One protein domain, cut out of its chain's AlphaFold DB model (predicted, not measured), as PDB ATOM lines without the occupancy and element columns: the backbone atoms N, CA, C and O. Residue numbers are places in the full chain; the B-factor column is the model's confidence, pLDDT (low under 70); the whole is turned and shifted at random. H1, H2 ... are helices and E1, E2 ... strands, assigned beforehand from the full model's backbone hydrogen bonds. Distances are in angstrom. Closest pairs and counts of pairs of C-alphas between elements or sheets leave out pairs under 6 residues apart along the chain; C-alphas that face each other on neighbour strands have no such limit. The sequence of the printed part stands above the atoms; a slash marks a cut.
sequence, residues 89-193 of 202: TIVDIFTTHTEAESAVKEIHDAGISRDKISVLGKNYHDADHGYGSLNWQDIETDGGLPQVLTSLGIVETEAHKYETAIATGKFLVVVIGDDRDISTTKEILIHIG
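Overview. This is residues 89 to 193 of the 202 residues of an uncharacterized protein of Pseudanabaena biceps PCC 7429 (UniProt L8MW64). A small sheet, E1, E3 and E2, sits in the middle of three layers, with H1 and H5 covering one face and H4 the other. H3 folds back on H4 as a helical hairpin, and H2 lies beyond H3. The printed part has 105 residues, in the order E1 H1 E2 H2 H3 H4 E3 H5; the sheet order is E1 - E3 - E2, all antiparallel, and the class is mixed. It is compact, with a radius of gyration of the C-alphas of 12.6 A and spans of 33 by 27 by 23 A.

Along the chain. E1 is residues 89 to 94, 16.3 A long, from C-alpha 89 at (19.818, 29.190, -41.083). H1 is residues 97 to 109, 18.0 A, and E2 residues 117 to 120. H2 is residues 136 to 141, H3 residues 145 to 151, and H4 residues 156 to 167, 16.5 A. E3 is residues 171 to 177, 19.7 A, and H5 residues 179 to 192, 20.0 A, ending at C-alpha 192 at (12.070, 14.560, -49.326).

Arrangement. E3 is the inner strand: N 92 and O 173 of E1 and E3 are 3.0 A apart, N 118 and O 174 of E2 and E3 2.8 A, within hydrogen-bond range. E1, H1, E2 form a split strand-helix-strand unit, two strands running the same way with E3 between them, its crossover right-handed. H1, with residues 103 to 107 alone, touches H5 at a steep tilt of 48 degrees; the closest C-alphas, of Ile 107 and Thr 185, are 6.0 A apart. H4, on the opposite face, has a height over the sheet of 9.6 A. H3 and H4 touch, a hairpin at a shallow tilt of 32 degrees; the closest C-alphas, of Pro 146 and Ala 159, are 4.7 A apart. H2 is close to H3 but not clearly touching; the closest C-alphas, of Ile 139 and Leu 145, are 5.7 A apart. Each O i to N i+4 pair is within hydrogen-bond range in H1, H2, H3 and H5, and 7 of 8 in H4.

Size, cuts and confidence. The farthest C-alphas, of Thr 141 and His 191, are 35.0 A apart. The printed part has no cut, and the link E2 to H2 is long. pLDDT is under 70 at residues 125 to 133 and 193.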
ATOM      1  N   THR A  89      20.229  30.337 -41.879       86.19
ATOM      2  CA  THR A  89      19.818  29.190 -41.083       86.19
ATOM      3  C   THR A  89      18.505  28.660 -41.638       86.19
ATOM      4  O   THR A  89      17.511  29.383 -41.697       86.19
ATOM      5  N   ILE A  90      18.492  27.393 -42.046       87.00
ATOM      6  CA  ILE A  90      17.262  26.654 -42.352       87.00
ATOM      7  C   ILE A  90      16.960  25.733 -41.182       87.00
ATOM      8  O   ILE A  90      17.848  25.041 -40.690       87.00
ATOM      9  N   VAL A  91      15.692  25.697 -40.775       88.56
ATOM     10  CA  VAL A  91      15.190  24.752 -39.778       88.56
ATOM     11  C   VAL A  91      13.958  24.060 -40.320       88.56
ATOM     12  O   VAL A  91      12.999  24.723 -40.725       88.56
ATOM     13  N   ASP A  92      13.975  22.733 -40.273       89.75
ATOM     14  CA  ASP A  92      12.845  21.905 -40.677       89.75
ATOM     15  C   ASP A  92      12.464  20.892 -39.590       89.75
ATOM     16  O   ASP A  92      13.290  20.516 -38.755       89.75
ATOM     17  N   ILE A  93      11.188  20.498 -39.561       90.38
ATOM     18  CA  ILE A  93      10.583  19.707 -38.482       90.38
ATOM     19  C   ILE A  93      10.305  18.283 -38.963       90.38
ATOM     20  O   ILE A  93       9.465  18.052 -39.829       90.38
ATOM     21  N   PHE A  94      10.895  17.312 -38.278       90.00
ATOM     22  CA  PHE A  94      10.773  15.887 -38.562       90.00
ATOM     23  C   PHE A  94      10.014  15.160 -37.457       90.00
ATOM     24  O   PHE A  94      10.096  15.495 -36.274       90.00
ATOM     25  N   THR A  95       9.250  14.136 -37.832       90.44
ATOM     26  CA  THR A  95       8.420  13.405 -36.864       90.44
ATOM     27  C   THR A  95       9.211  12.376 -36.067       90.44
ATOM     28  O   THR A  95       8.905  12.133 -34.902       90.44
ATOM     29  N   THR A  96      10.236  11.785 -36.679       89.31
ATOM     30  CA  THR A  96      11.059  10.729 -36.085       89.31
ATOM     31  C   THR A  96      12.541  11.014 -36.307       89.31
ATOM     32  O   THR A  96      12.905  11.645 -37.299       89.31
ATOM     33  N   HIS A  97      13.401  10.524 -35.408       85.44
ATOM     34  CA  HIS A  97      14.853  10.691 -35.556       85.44
ATOM     35  C   HIS A  97      15.370  10.028 -36.839       85.44
ATOM     36  O   HIS A  97      16.206  10.600 -37.519       85.44
ATOM     37  N   THR A  98      14.823   8.869 -37.227       88.25
ATOM     38  CA  THR A  98      15.230   8.146 -38.442       88.25
ATOM     39  C   THR A  98      14.957   8.951 -39.715       88.25
ATOM     40  O   THR A  98      15.755   8.928 -40.652       88.25
ATOM     41  N   GLU A  99      13.833   9.672 -39.756       89.25
ATOM     42  CA  GLU A  99      13.492  10.576 -40.861       89.25
ATOM     43  C   GLU A  99      14.471  11.761 -40.915       89.25
ATOM     44  O   GLU A  99      15.008  12.063 -41.978       89.25
ATOM     45  N   ALA A 100      14.761  12.366 -39.757       88.75
ATOM     46  CA  ALA A 100      15.722  13.460 -39.634       88.75
ATOM     47  C   ALA A 100      17.141  13.038 -40.058       88.75
ATOM     48  O   ALA A 100      17.778  13.718 -40.855       88.75
ATOM     49  N   GLU A 101      17.626  11.890 -39.587       87.12
ATOM     50  CA  GLU A 101      18.949  11.353 -39.927       87.12
ATOM     51  C   GLU A 101      19.074  11.009 -41.413       87.12
ATOM     52  O   GLU A 101      20.121  11.241 -42.018       87.12
ATOM     53  N   SER A 102      18.004  10.492 -42.022       88.50
ATOM     54  CA  SER A 102      17.981  10.236 -43.466       88.50
ATOM     55  C   SER A 102      18.131  11.540 -44.250       88.50
ATOM     56  O   SER A 102      18.950  11.604 -45.164       88.50
ATOM     57  N   ALA A 103      17.422  12.598 -43.843       89.12
ATOM     58  CA  ALA A 103      17.554  13.917 -44.454       89.12
ATOM     59  C   ALA A 103      18.967  14.495 -44.276       89.12
ATOM     60  O   ALA A 103      19.576  14.950 -45.238       89.12
ATOM     61  N   VAL A 104      19.530  14.417 -43.069       90.25
ATOM     62  CA  VAL A 104      20.899  14.873 -42.770       90.25
ATOM     63  C   VAL A 104      21.928  14.151 -43.631       90.25
ATOM     64  O   VAL A 104      22.853  14.778 -44.145       90.25
ATOM     65  N   LYS A 105      21.755  12.842 -43.825       89.19
ATOM     66  CA  LYS A 105      22.626  12.048 -44.687       89.19
ATOM     67  C   LYS A 105      22.550  12.504 -46.143       89.19
ATOM     68  O   LYS A 105      23.593  12.644 -46.770       89.19
ATOM     69  N   GLU A 106      21.358  12.770 -46.670       90.00
ATOM     70  CA  GLU A 106      21.204  13.294 -48.034       90.00
ATOM     71  C   GLU A 106      21.838  14.683 -48.193       90.00
ATOM     72  O   GLU A 106      22.556  14.926 -49.161       90.00
ATOM     73  N   ILE A 107      21.640  15.568 -47.212       90.56
ATOM     74  CA  ILE A 107      22.248  16.907 -47.162       90.56
ATOM     75  C   ILE A 107      23.782  16.803 -47.138       90.56
ATOM     76  O   ILE A 107      24.472  17.509 -47.876       90.56
ATOM     77  N   HIS A 108      24.328  15.880 -46.346       89.88
ATOM     78  CA  HIS A 108      25.761  15.607 -46.299       89.88
ATOM     79  C   HIS A 108      26.300  15.039 -47.619       89.88
ATOM     80  O   HIS A 108      27.330  15.495 -48.116       89.88
ATOM     81  N   ASP A 109      25.611  14.057 -48.203       89.69
ATOM     82  CA  ASP A 109      26.022  13.414 -49.455       89.69
ATOM     83  C   ASP A 109      25.965  14.391 -50.646       89.69
ATOM     84  O   ASP A 109      26.699  14.223 -51.622       89.69
ATOM     85  N   ALA A 110      25.171  15.463 -50.540       87.88
ATOM     86  CA  ALA A 110      25.160  16.582 -51.479       87.88
ATOM     87  C   ALA A 110      26.340  17.564 -51.317       87.88
ATOM     88  O   ALA A 110      26.496  18.475 -52.131       87.88
ATOM     89  N   GLY A 111      27.200  17.366 -50.313       87.44
ATOM     90  CA  GLY A 111      28.455  18.101 -50.136       87.44
ATOM     91  C   GLY A 111      28.464  19.121 -48.998       87.44
ATOM     92  O   GLY A 111      29.444  19.854 -48.865       87.44
ATOM     93  N   ILE A 112      27.417  19.175 -48.170       90.12
ATOM     94  CA  ILE A 112      27.373  20.060 -47.001       90.12
ATOM     95  C   ILE A 112      28.100  19.389 -45.832       90.12
ATOM     96  O   ILE A 112      27.842  18.237 -45.479       90.12
ATOM     97  N   SER A 113      29.037  20.111 -45.222       87.06
ATOM     98  CA  SER A 113      29.856  19.577 -44.135       87.06
ATOM     99  C   SER A 113      29.031  19.255 -42.881       87.06
ATOM    100  O   SER A 113      28.083  19.960 -42.541       87.06
ATOM    101  N   ARG A 114      29.421  18.205 -42.150       84.50
ATOM    102  CA  ARG A 114      28.695  17.717 -40.958       84.50
ATOM    103  C   ARG A 114      28.613  18.735 -39.825       84.50
ATOM    104  O   ARG A 114      27.642  18.734 -39.083       84.50
ATOM    105  N   ASP A 115      29.607  19.609 -39.707       86.75
ATOM    106  CA  ASP A 115      29.644  20.700 -38.726       86.75
ATOM    107  C   ASP A 115      28.533  21.737 -38.946       86.75
ATOM    108  O   ASP A 115      28.117  22.402 -38.000       86.75
ATOM    109  N   LYS A 116      28.017  21.836 -40.176       88.56
ATOM    110  CA  LYS A 116      26.959  22.776 -40.560       88.56
ATOM    111  C   LYS A 116      25.548  22.244 -40.330       88.56
ATOM    112  O   LYS A 116      24.601  23.023 -40.390       88.56
ATOM    113  N   ILE A 117      25.394  20.941 -40.093       89.62
ATOM    114  CA  ILE A 117      24.096  20.267 -39.997       89.62
ATOM    115  C   ILE A 117      23.921  19.756 -38.574       89.62
ATOM    116  O   ILE A 117      24.686  18.907 -38.143       89.62
ATOM    117  N   SER A 118      22.916  20.234 -37.847       89.12
ATOM    118  CA  SER A 118      22.635  19.812 -36.470       89.12
ATOM    119  C   SER A 118      21.244  19.198 -36.359       89.12
ATOM    120  O   SER A 118      20.283  19.739 -36.905       89.12
ATOM    121  N   VAL A 119      21.120  18.101 -35.614       89.00
ATOM    122  CA  VAL A 119      19.826  17.489 -35.283       89.00
ATOM    123  C   VAL A 119      19.490  17.792 -33.832       89.00
ATOM    124  O   VAL A 119      20.248  17.460 -32.925       89.00
ATOM    125  N   LEU A 120      18.337  18.414 -33.603       87.56
ATOM    126  CA  LEU A 120      17.875  18.784 -32.271       87.56
ATOM    127  C   LEU A 120      16.642  17.970 -31.896       87.56
ATOM    128  O   LEU A 120      15.688  17.852 -32.663       87.56
ATOM    129  N   GLY A 121      16.632  17.442 -30.679       85.62
ATOM    130  CA  GLY A 121      15.496  16.719 -30.126       85.62
ATOM    131  C   GLY A 121      15.608  16.617 -28.613       85.62
ATOM    132  O   GLY A 121      16.705  16.586 -28.055       85.62
ATOM    133  N   LYS A 122      14.464  16.555 -27.928       77.88
ATOM    134  CA  LYS A 122      14.427  16.456 -26.468       77.88
ATOM    135  C   LYS A 122      15.004  15.104 -26.044       77.88
ATOM    136  O   LYS A 122      14.395  14.071 -26.314       77.88
ATOM    137  N   ASN A 123      16.151  15.115 -25.366       73.38
ATOM    138  CA  ASN A 123      16.960  13.926 -25.045       73.38
ATOM    139  C   ASN A 123      17.595  13.219 -26.258       73.38
ATOM    140  O   ASN A 123      18.000  12.063 -26.139       73.38
ATOM    141  N   TYR A 124      17.690  13.884 -27.412       73.19
ATOM    142  CA  TYR A 124      18.516  13.393 -28.510       73.19
ATOM    143  C   TYR A 124      19.967  13.785 -28.238       73.19
ATOM    144  O   TYR A 124      20.258  14.946 -27.947       73.19
ATOM    145  N   HIS A 125      20.864  12.807 -28.281       64.75
ATOM    146  CA  HIS A 125      22.289  13.023 -28.092       64.75
ATOM    147  C   HIS A 125      23.014  12.289 -29.208       64.75
ATOM    148  O   HIS A 125      23.070  11.058 -29.213       64.75
ATOM    149  N   ASP A 126      23.540  13.050 -30.162       60.53
ATOM    150  CA  ASP A 126      24.309  12.498 -31.265       60.53
ATOM    151  C   ASP A 126      25.754  12.237 -30.808       60.53
ATOM    152  O   ASP A 126      26.692  12.945 -31.160       60.53
ATOM    153  N   ALA A 127      25.932  11.244 -29.932       52.44
ATOM    154  CA  ALA A 127      27.272  10.824 -29.514       52.44
ATOM    155  C   ALA A 127      28.012  10.046 -30.615       52.44
ATOM    156  O   ALA A 127      29.226   9.884 -30.511       52.44
ATOM    157  N   ASP A 128      27.298   9.534 -31.626       52.03
ATOM    158  CA  ASP A 128      27.796   8.451 -32.484       52.03
ATOM    159  C   ASP A 128      27.934   8.837 -33.971       52.03
ATOM    160  O   ASP A 128      28.736   8.230 -34.681       52.03
ATOM    161  N   HIS A 129      27.232   9.865 -34.470       57.97
ATOM    162  CA  HIS A 129      27.240  10.206 -35.902       57.97
ATOM    163  C   HIS A 129      28.059  11.460 -36.245       57.97
ATOM    164  O   HIS A 129      28.462  11.631 -37.402       57.97
ATOM    165  N   GLY A 130      28.394  12.291 -35.250       61.66
ATOM    166  CA  GLY A 130      29.289  13.441 -35.417       61.66
ATOM    167  C   GLY A 130      28.711  14.560 -36.291       61.66
ATOM    168  O   GLY A 130      29.471  15.226 -37.000       61.66
ATOM    169  N   TYR A 131      27.386  14.735 -36.278       68.50
ATOM    170  CA  TYR A 131      26.695  15.858 -36.910       68.50
ATOM    171  C   TYR A 131      26.451  16.983 -35.897       68.50
ATOM    172  O   TYR A 131      25.968  16.741 -34.793       68.50
ATOM    173  N   GLY A 132      26.740  18.217 -36.309       64.56
ATOM    174  CA  GLY A 132      26.259  19.428 -35.652       64.56
ATOM    175  C   GLY A 132      27.224  20.105 -34.689       64.56
ATOM    176  O   GLY A 132      27.936  19.472 -33.915       64.56
ATOM    177  N   SER A 133      27.211  21.439 -34.724       67.31
ATOM    178  CA  SER A 133      27.826  22.285 -33.698       67.31
ATOM    179  C   SER A 133      26.881  22.574 -32.528       67.31
ATOM    180  O   SER A 133      27.309  23.159 -31.538       67.31
ATOM    181  N   LEU A 134      25.589  22.254 -32.666       78.00
ATOM    182  CA  LEU A 134      24.552  22.582 -31.692       78.00
ATOM    183  C   LEU A 134      24.102  21.330 -30.939       78.00
ATOM    184  O   LEU A 134      23.574  20.400 -31.545       78.00
ATOM    185  N   ASN A 135      24.231  21.353 -29.613       80.31
ATOM    186  CA  ASN A 135      23.722  20.307 -28.731       80.31
ATOM    187  C   ASN A 135      22.547  20.810 -27.894       80.31
ATOM    188  O   ASN A 135      22.530  21.951 -27.436       80.31
ATOM    189  N   TRP A 136      21.597  19.919 -27.605       81.56
ATOM    190  CA  TRP A 136      20.430  20.245 -26.776       81.56
ATOM    191  C   TRP A 136      20.799  20.749 -25.366       81.56
ATOM    192  O   TRP A 136      20.156  21.658 -24.855       81.56
ATOM    193  N   GLN A 137      21.851  20.195 -24.751       80.44
ATOM    194  CA  GLN A 137      22.294  20.582 -23.400       80.44
ATOM    195  C   GLN A 137      22.866  22.006 -23.356       80.44
ATOM    196  O   GLN A 137      22.569  22.765 -22.431       80.44
ATOM    197  N   ASP A 138      23.648  22.372 -24.373       81.50
ATOM    198  CA  ASP A 138      24.222  23.713 -24.497       81.50
ATOM    199  C   ASP A 138      23.103  24.733 -24.745       81.50
ATOM    200  O   ASP A 138      23.043  25.763 -24.084       81.50
ATOM    201  N   ILE A 139      22.125  24.384 -25.589       83.25
ATOM    202  CA  ILE A 139      20.948  25.219 -25.860       83.25
ATOM    203  C   ILE A 139      20.123  25.484 -24.593       83.25
ATOM    204  O   ILE A 139      19.689  26.613 -24.372       83.25
ATOM    205  N   GLU A 140      19.883  24.471 -23.755       79.50
ATOM    206  CA  GLU A 140      19.176  24.669 -22.480       79.50
ATOM    207  C   GLU A 140      19.975  25.557 -21.512       79.50
ATOM    208  O   GLU A 140      19.385  26.362 -20.789       79.50
ATOM    209  N   THR A 141      21.306  25.448 -21.519       83.12
ATOM    210  CA  THR A 141      22.195  26.246 -20.659       83.12
ATOM    211  C   THR A 141      22.265  27.708 -21.110       83.12
ATOM    212  O   THR A 141      22.259  28.610 -20.270       83.12
ATOM    213  N   ASP A 142      22.237  27.949 -22.421       79.81
ATOM    214  CA  ASP A 142      22.330  29.272 -23.054       79.81
ATOM    215  C   ASP A 142      21.009  30.070 -23.032       79.81
ATOM    216  O   ASP A 142      20.893  31.135 -23.642       79.81
ATOM    217  N   GLY A 143      20.002  29.590 -22.294       80.06
ATOM    218  CA  GLY A 143      18.721  30.278 -22.114       80.06
ATOM    219  C   GLY A 143      17.581  29.755 -22.989       80.06
ATOM    220  O   GLY A 143      16.513  30.366 -23.013       80.06
ATOM    221  N   GLY A 144      17.770  28.617 -23.661       86.94
ATOM    222  CA  GLY A 144      16.729  27.890 -24.386       86.94
ATOM    223  C   GLY A 144      16.810  28.017 -25.908       86.94
ATOM    224  O   GLY A 144      17.504  28.865 -26.471       86.94
ATOM    225  N   LEU A 145      16.044  27.161 -26.595       87.12
ATOM    226  CA  LEU A 145      16.015  27.093 -28.059       87.12
ATOM    227  C   LEU A 145      15.657  28.433 -28.727       87.12
ATOM    228  O   LEU A 145      16.334  28.784 -29.694       87.12
ATOM    229  N   PRO A 146      14.666  29.212 -28.241       88.19
ATOM    230  CA  PRO A 146      14.328  30.484 -28.870       88.19
ATOM    231  C   PRO A 146      15.501  31.466 -28.925       88.19
ATOM    232  O   PRO A 146      15.717  32.109 -29.950       88.19
ATOM    233  N   GLN A 147      16.302  31.522 -27.859       84.75
ATOM    234  CA  GLN A 147      17.438  32.431 -27.742       84.75
ATOM    235  C   GLN A 147      18.538  32.088 -28.754       84.75
ATOM    236  O   GLN A 147      19.053  32.964 -29.451       84.75
ATOM    237  N   VAL A 148      18.856  30.796 -28.875       86.31
ATOM    238  CA  VAL A 148      19.872  30.292 -29.808       86.31
ATOM    239  C   VAL A 148      19.419  30.456 -31.255       86.31
ATOM    240  O   VAL A 148      20.184  30.907 -32.097       86.31
ATOM    241  N   LEU A 149      18.163  30.146 -31.571       84.75
ATOM    242  CA  LEU A 149      17.662  30.319 -32.935       84.75
ATOM    243  C   LEU A 149      17.584  31.800 -33.333       84.75
ATOM    244  O   LEU A 149      17.895  32.140 -34.473       84.75
ATOM    245  N   THR A 150      17.257  32.688 -32.390       84.00
ATOM    246  CA  THR A 150      17.247  34.139 -32.637       84.00
ATOM    247  C   THR A 150      18.648  34.683 -32.903       84.00
ATOM    248  O   THR A 150      18.829  35.491 -33.812       84.00
ATOM    249  N   SER A 151      19.669  34.196 -32.189       79.69
ATOM    250  CA  SER A 151      21.063  34.575 -32.465       79.69
ATOM    251  C   SER A 151      21.581  34.040 -33.808       79.69
ATOM    252  O   SER A 151      22.495  34.624 -34.389       79.69
ATOM    253  N   LEU A 152      20.956  32.981 -34.335       82.38
ATOM    254  CA  LEU A 152      21.196  32.416 -35.667       82.38
ATOM    255  C   LEU A 152      20.360  33.073 -36.783       82.38
ATOM    256  O   LEU A 152      20.392  32.606 -37.923       82.38
ATOM    257  N   GLY A 153      19.622  34.143 -36.473       80.12
ATOM    258  CA  GLY A 153      18.858  34.925 -37.449       80.12
ATOM    259  C   GLY A 153      17.427  34.439 -37.694       80.12
ATOM    260  O   GLY A 153      16.779  34.904 -38.627       80.12
ATOM    261  N   ILE A 154      16.905  33.522 -36.876       83.31
ATOM    262  CA  ILE A 154      15.504  33.092 -36.955       83.31
ATOM    263  C   ILE A 154      14.634  34.043 -36.139       83.31
ATOM    264  O   ILE A 154      14.948  34.376 -35.003       83.31
ATOM    265  N   VAL A 155      13.496  34.455 -36.691       84.12
ATOM    266  CA  VAL A 155      12.546  35.305 -35.964       84.12
ATOM    267  C   VAL A 155      12.037  34.581 -34.709       84.12
ATOM    268  O   VAL A 155      11.610  33.429 -34.782       84.12
ATOM    269  N   GLU A 156      12.017  35.277 -33.570       81.62
ATOM    270  CA  GLU A 156      11.596  34.755 -32.256       81.62
ATOM    271  C   GLU A 156      10.238  34.021 -32.304       81.62
ATOM    272  O   GLU A 156      10.047  32.968 -31.694       81.62
ATOM    273  N   THR A 157       9.298  34.517 -33.114       83.25
ATOM    274  CA  THR A 157       7.977  33.897 -33.309       83.25
ATOM    275  C   THR A 157       8.041  32.510 -33.951       83.25
ATOM    276  O   THR A 157       7.258  31.636 -33.576       83.25
ATOM    277  N   GLU A 158       8.950  32.282 -34.903       85.62
ATOM    278  CA  GLU A 158       9.198  30.961 -35.490       85.62
ATOM    279  C   GLU A 158       9.975  30.081 -34.509       85.62
ATOM    280  O   GLU A 158       9.659  28.901 -34.344       85.62
ATOM    281  N   ALA A 159      10.921  30.670 -33.780       86.44
ATOM    282  CA  ALA A 159      11.732  29.978 -32.788       86.44
ATOM    283  C   ALA A 159      10.880  29.272 -31.710       86.44
ATOM    284  O   ALA A 159      11.103  28.099 -31.400       86.44
ATOM    285  N   HIS A 160       9.816  29.920 -31.226       87.62
ATOM    286  CA  HIS A 160       8.859  29.300 -30.299       87.62
ATOM    287  C   HIS A 160       8.039  28.149 -30.907       87.62
ATOM    288  O   HIS A 160       7.628  27.224 -30.194       87.62
ATOM    289  N   LYS A 161       7.791  28.154 -32.226       88.50
ATOM    290  CA  LYS A 161       7.121  27.022 -32.894       88.50
ATOM    291  C   LYS A 161       8.012  25.790 -32.883       88.50
ATOM    292  O   LYS A 161       7.526  24.690 -32.622       88.50
ATOM    293  N   TYR A 162       9.303  25.981 -33.134       90.12
ATOM    294  CA  TYR A 162      10.302  24.919 -33.093       90.12
ATOM    295  C   TYR A 162      10.475  24.352 -31.681       90.12
ATOM    296  O   TYR A 162      10.501  23.135 -31.505       90.12
ATOM    297  N   GLU A 163      10.477  25.215 -30.666       88.19
ATOM    298  CA  GLU A 163      10.500  24.799 -29.261       88.19
ATOM    299  C   GLU A 163       9.281  23.932 -28.918       88.19
ATOM    300  O   GLU A 163       9.409  22.839 -28.360       88.19
ATOM    301  N   THR A 164       8.093  24.369 -29.342       89.06
ATOM    302  CA  THR A 164       6.855  23.598 -29.172       89.06
ATOM    303  C   THR A 164       6.928  22.258 -29.911       89.06
ATOM    304  O   THR A 164       6.511  21.231 -29.374       89.06
ATOM    305  N   ALA A 165       7.484  22.231 -31.126       88.81
ATOM    306  CA  ALA A 165       7.659  21.003 -31.895       88.81
ATOM    307  C   ALA A 165       8.545  19.993 -31.146       88.81
ATOM    308  O   ALA A 165       8.124  18.847 -30.955       88.81
ATOM    309  N   ILE A 166       9.699  20.424 -30.632       89.44
ATOM    310  CA  ILE A 166      10.574  19.576 -29.809       89.44
ATOM    311  C   ILE A 166       9.859  19.107 -28.537       89.44
ATOM    312  O   ILE A 166       9.941  17.930 -28.178       89.44
ATOM    313  N   ALA A 167       9.100  19.984 -27.873       88.06
ATOM    314  CA  ALA A 167       8.335  19.622 -26.682       88.06
ATOM    315  C   ALA A 167       7.289  18.524 -26.955       88.06
ATOM    316  O   ALA A 167       7.015  17.712 -26.070       88.06
ATOM    317  N   THR A 168       6.754  18.451 -28.180       89.56
ATOM    318  CA  THR A 168       5.850  17.374 -28.630       89.56
ATOM    319  C   THR A 168       6.557  16.075 -29.039       89.56
ATOM    320  O   THR A 168       5.891  15.135 -29.466       89.56
ATOM    321  N   GLY A 169       7.884  15.996 -28.894       88.00
ATOM    322  CA  GLY A 169       8.681  14.816 -29.243       88.00
ATOM    323  C   GLY A 169       9.089  14.744 -30.715       88.00
ATOM    324  O   GLY A 169       9.473  13.674 -31.179       88.00
ATOM    325  N   LYS A 170       8.989  15.858 -31.450       91.50
ATOM    326  CA  LYS A 170       9.513  15.974 -32.816       91.50
ATOM    327  C   LYS A 170      11.002  16.314 -32.794       91.50
ATOM    328  O   LYS A 170      11.548  16.714 -31.765       91.50
ATOM    329  N   PHE A 171      11.625  16.187 -33.954       89.88
ATOM    330  CA  PHE A 171      13.030  16.487 -34.188       89.88
ATOM    331  C   PHE A 171      13.139  17.689 -35.117       89.88
ATOM    332  O   PHE A 171      12.261  17.915 -35.949       89.88
ATOM    333  N   LEU A 172      14.205  18.462 -34.978       89.88
ATOM    334  CA  LEU A 172      14.543  19.534 -35.902       89.88
ATOM    335  C   LEU A 172      15.846  19.194 -36.601       89.88
ATOM    336  O   LEU A 172      16.780  18.732 -35.947       89.88
ATOM    337  N   VAL A 173      15.928  19.485 -37.892       89.88
ATOM    338  CA  VAL A 173      17.208  19.553 -38.601       89.88
ATOM    339  C   VAL A 173      17.497  21.019 -38.868       89.88
ATOM    340  O   VAL A 173      16.680  21.722 -39.461       89.88
ATOM    341  N   VAL A 174      18.648  21.472 -38.388       88.75
ATOM    342  CA  VAL A 174      19.142  22.838 -38.528       88.75
ATOM    343  C   VAL A 174      20.351  22.809 -39.449       88.75
ATOM    344  O   VAL A 174      21.302  22.079 -39.183       88.75
ATOM    345  N   VAL A 175      20.335  23.611 -40.509       89.75
ATOM    346  CA  VAL A 175      21.486  23.787 -41.402       89.75
ATOM    347  C   VAL A 175      21.918  25.243 -41.370       89.75
ATOM    348  O   VAL A 175      21.107  26.127 -41.646       89.75
ATOM    349  N   ILE A 176      23.187  25.481 -41.035       87.62
ATOM    350  CA  ILE A 176      23.800  26.813 -40.979       87.62
ATOM    351  C   ILE A 176      24.875  26.889 -42.059       87.62
ATOM    352  O   ILE A 176      25.863  26.156 -42.011       87.62
ATOM    353  N   GLY A 177      24.717  27.790 -43.023       87.12
ATOM    354  CA  GLY A 177      25.623  27.841 -44.165       87.12
ATOM    355  C   GLY A 177      25.551  29.125 -44.976       87.12
ATOM    356  O   GLY A 177      24.870  30.080 -44.602       87.12
ATOM    357  N   ASP A 178      26.303  29.135 -46.077       84.81
ATOM    358  CA  ASP A 178      26.231  30.186 -47.094       84.81
ATOM    359  C   ASP A 178      25.086  29.922 -48.089       84.81
ATOM    360  O   ASP A 178      24.462  28.862 -48.072       84.81
ATOM    361  N   ASP A 179      24.805  30.876 -48.975       83.69
ATOM    362  CA  ASP A 179      23.706  30.789 -49.950       83.69
ATOM    363  C   ASP A 179      23.700  29.487 -50.790       83.69
ATOM    364  O   ASP A 179      22.638  28.952 -51.126       83.69
ATOM    365  N   ARG A 180      24.875  28.905 -51.073       84.88
ATOM    366  CA  ARG A 180      24.989  27.643 -51.826       84.88
ATOM    367  C   ARG A 180      24.566  26.450 -50.979       84.88
ATOM    368  O   ARG A 180      23.868  25.568 -51.485       84.88
ATOM    369  N   ASP A 181      24.969  26.428 -49.707       89.19
ATOM    370  CA  ASP A 181      24.560  25.389 -48.755       89.19
ATOM    371  C   ASP A 181      23.032  25.403 -48.600       89.19
ATOM    372  O   ASP A 181      22.374  24.364 -48.655       89.19
ATOM    373  N   ILE A 182      22.453  26.599 -48.476       86.75
ATOM    374  CA  ILE A 182      21.009  26.810 -48.351       86.75
ATOM    375  C   ILE A 182      20.274  26.358 -49.598       86.75
ATOM    376  O   ILE A 182      19.321  25.597 -49.485       86.75
ATOM    377  N   SER A 183      20.704  26.792 -50.781       87.44
ATOM    378  CA  SER A 183      20.059  26.417 -52.042       87.44
ATOM    379  C   SER A 183      20.024  24.898 -52.220       87.44
ATOM    380  O   SER A 183      18.966  24.328 -52.485       87.44
ATOM    381  N   THR A 184      21.150  24.236 -51.950       89.19
ATOM    382  CA  THR A 184      21.271  22.773 -52.003       89.19
ATOM    383  C   THR A 184      20.359  22.099 -50.974       89.19
ATOM    384  O   THR A 184      19.601  21.188 -51.303       89.19
ATOM    385  N   THR A 185      20.365  22.589 -49.731       88.38
ATOM    386  CA  THR A 185      19.504  22.073 -48.657       88.38
ATOM    387  C   THR A 185      18.029  22.203 -49.022       88.38
ATOM    388  O   THR A 185      17.254  21.272 -48.808       88.38
ATOM    389  N   LYS A 186      17.623  23.335 -49.610       87.62
ATOM    390  CA  LYS A 186      16.233  23.562 -50.005       87.62
ATOM    391  C   LYS A 186      15.771  22.558 -51.054       87.62
ATOM    392  O   LYS A 186      14.677  22.014 -50.923       87.62
ATOM    393  N   GLU A 187      16.591  22.301 -52.072       85.25
ATOM    394  CA  GLU A 187      16.279  21.311 -53.109       85.25
ATOM    395  C   GLU A 187      16.090  19.909 -52.519       85.25
ATOM    396  O   GLU A 187      15.149  19.204 -52.885       85.25
ATOM    397  N   ILE A 188      16.940  19.527 -51.565       87.19
ATOM    398  CA  ILE A 188      16.875  18.222 -50.897       87.19
ATOM    399  C   ILE A 188      15.615  18.113 -50.038       87.19
ATOM    400  O   ILE A 188      14.855  17.160 -50.185       87.19
ATOM    401  N   LEU A 189      15.320  19.116 -49.206       85.81
ATOM    402  CA  LEU A 189      14.116  19.114 -48.367       85.81
ATOM    403  C   LEU A 189      12.830  19.039 -49.207       85.81
ATOM    404  O   LEU A 189      11.915  18.284 -48.873       85.81
ATOM    405  N   ILE A 190      12.787  19.743 -50.345       83.94
ATOM    406  CA  ILE A 190      11.672  19.658 -51.298       83.94
ATOM    407  C   ILE A 190      11.557  18.245 -51.888       83.94
ATOM    408  O   ILE A 190      10.441  17.727 -51.987       83.94
ATOM    409  N   HIS A 191      12.672  17.605 -52.256       81.19
ATOM    410  CA  HIS A 191      12.671  16.227 -52.760       81.19
ATOM    411  C   HIS A 191      12.192  15.207 -51.720       81.19
ATOM    412  O   HIS A 191      11.466  14.279 -52.078       81.19
ATOM    413  N   ILE A 192      12.523  15.408 -50.442       79.38
ATOM    414  CA  ILE A 192      12.070  14.560 -49.326       79.38
ATOM    415  C   ILE A 192      10.574  14.805 -49.011       79.38
ATOM    416  O   ILE A 192       9.936  14.029 -48.301       79.38
ATOM    417  N   GLY A 193       9.963  15.838 -49.605       68.56
ATOM    418  CA  GLY A 193       8.536  16.147 -49.483       68.56
ATOM    419  C   GLY A 193       8.207  17.161 -48.387       68.56
ATOM    420  O   GLY A 193       7.028  17.390 -48.099       68.56
TER     421      GLY A 193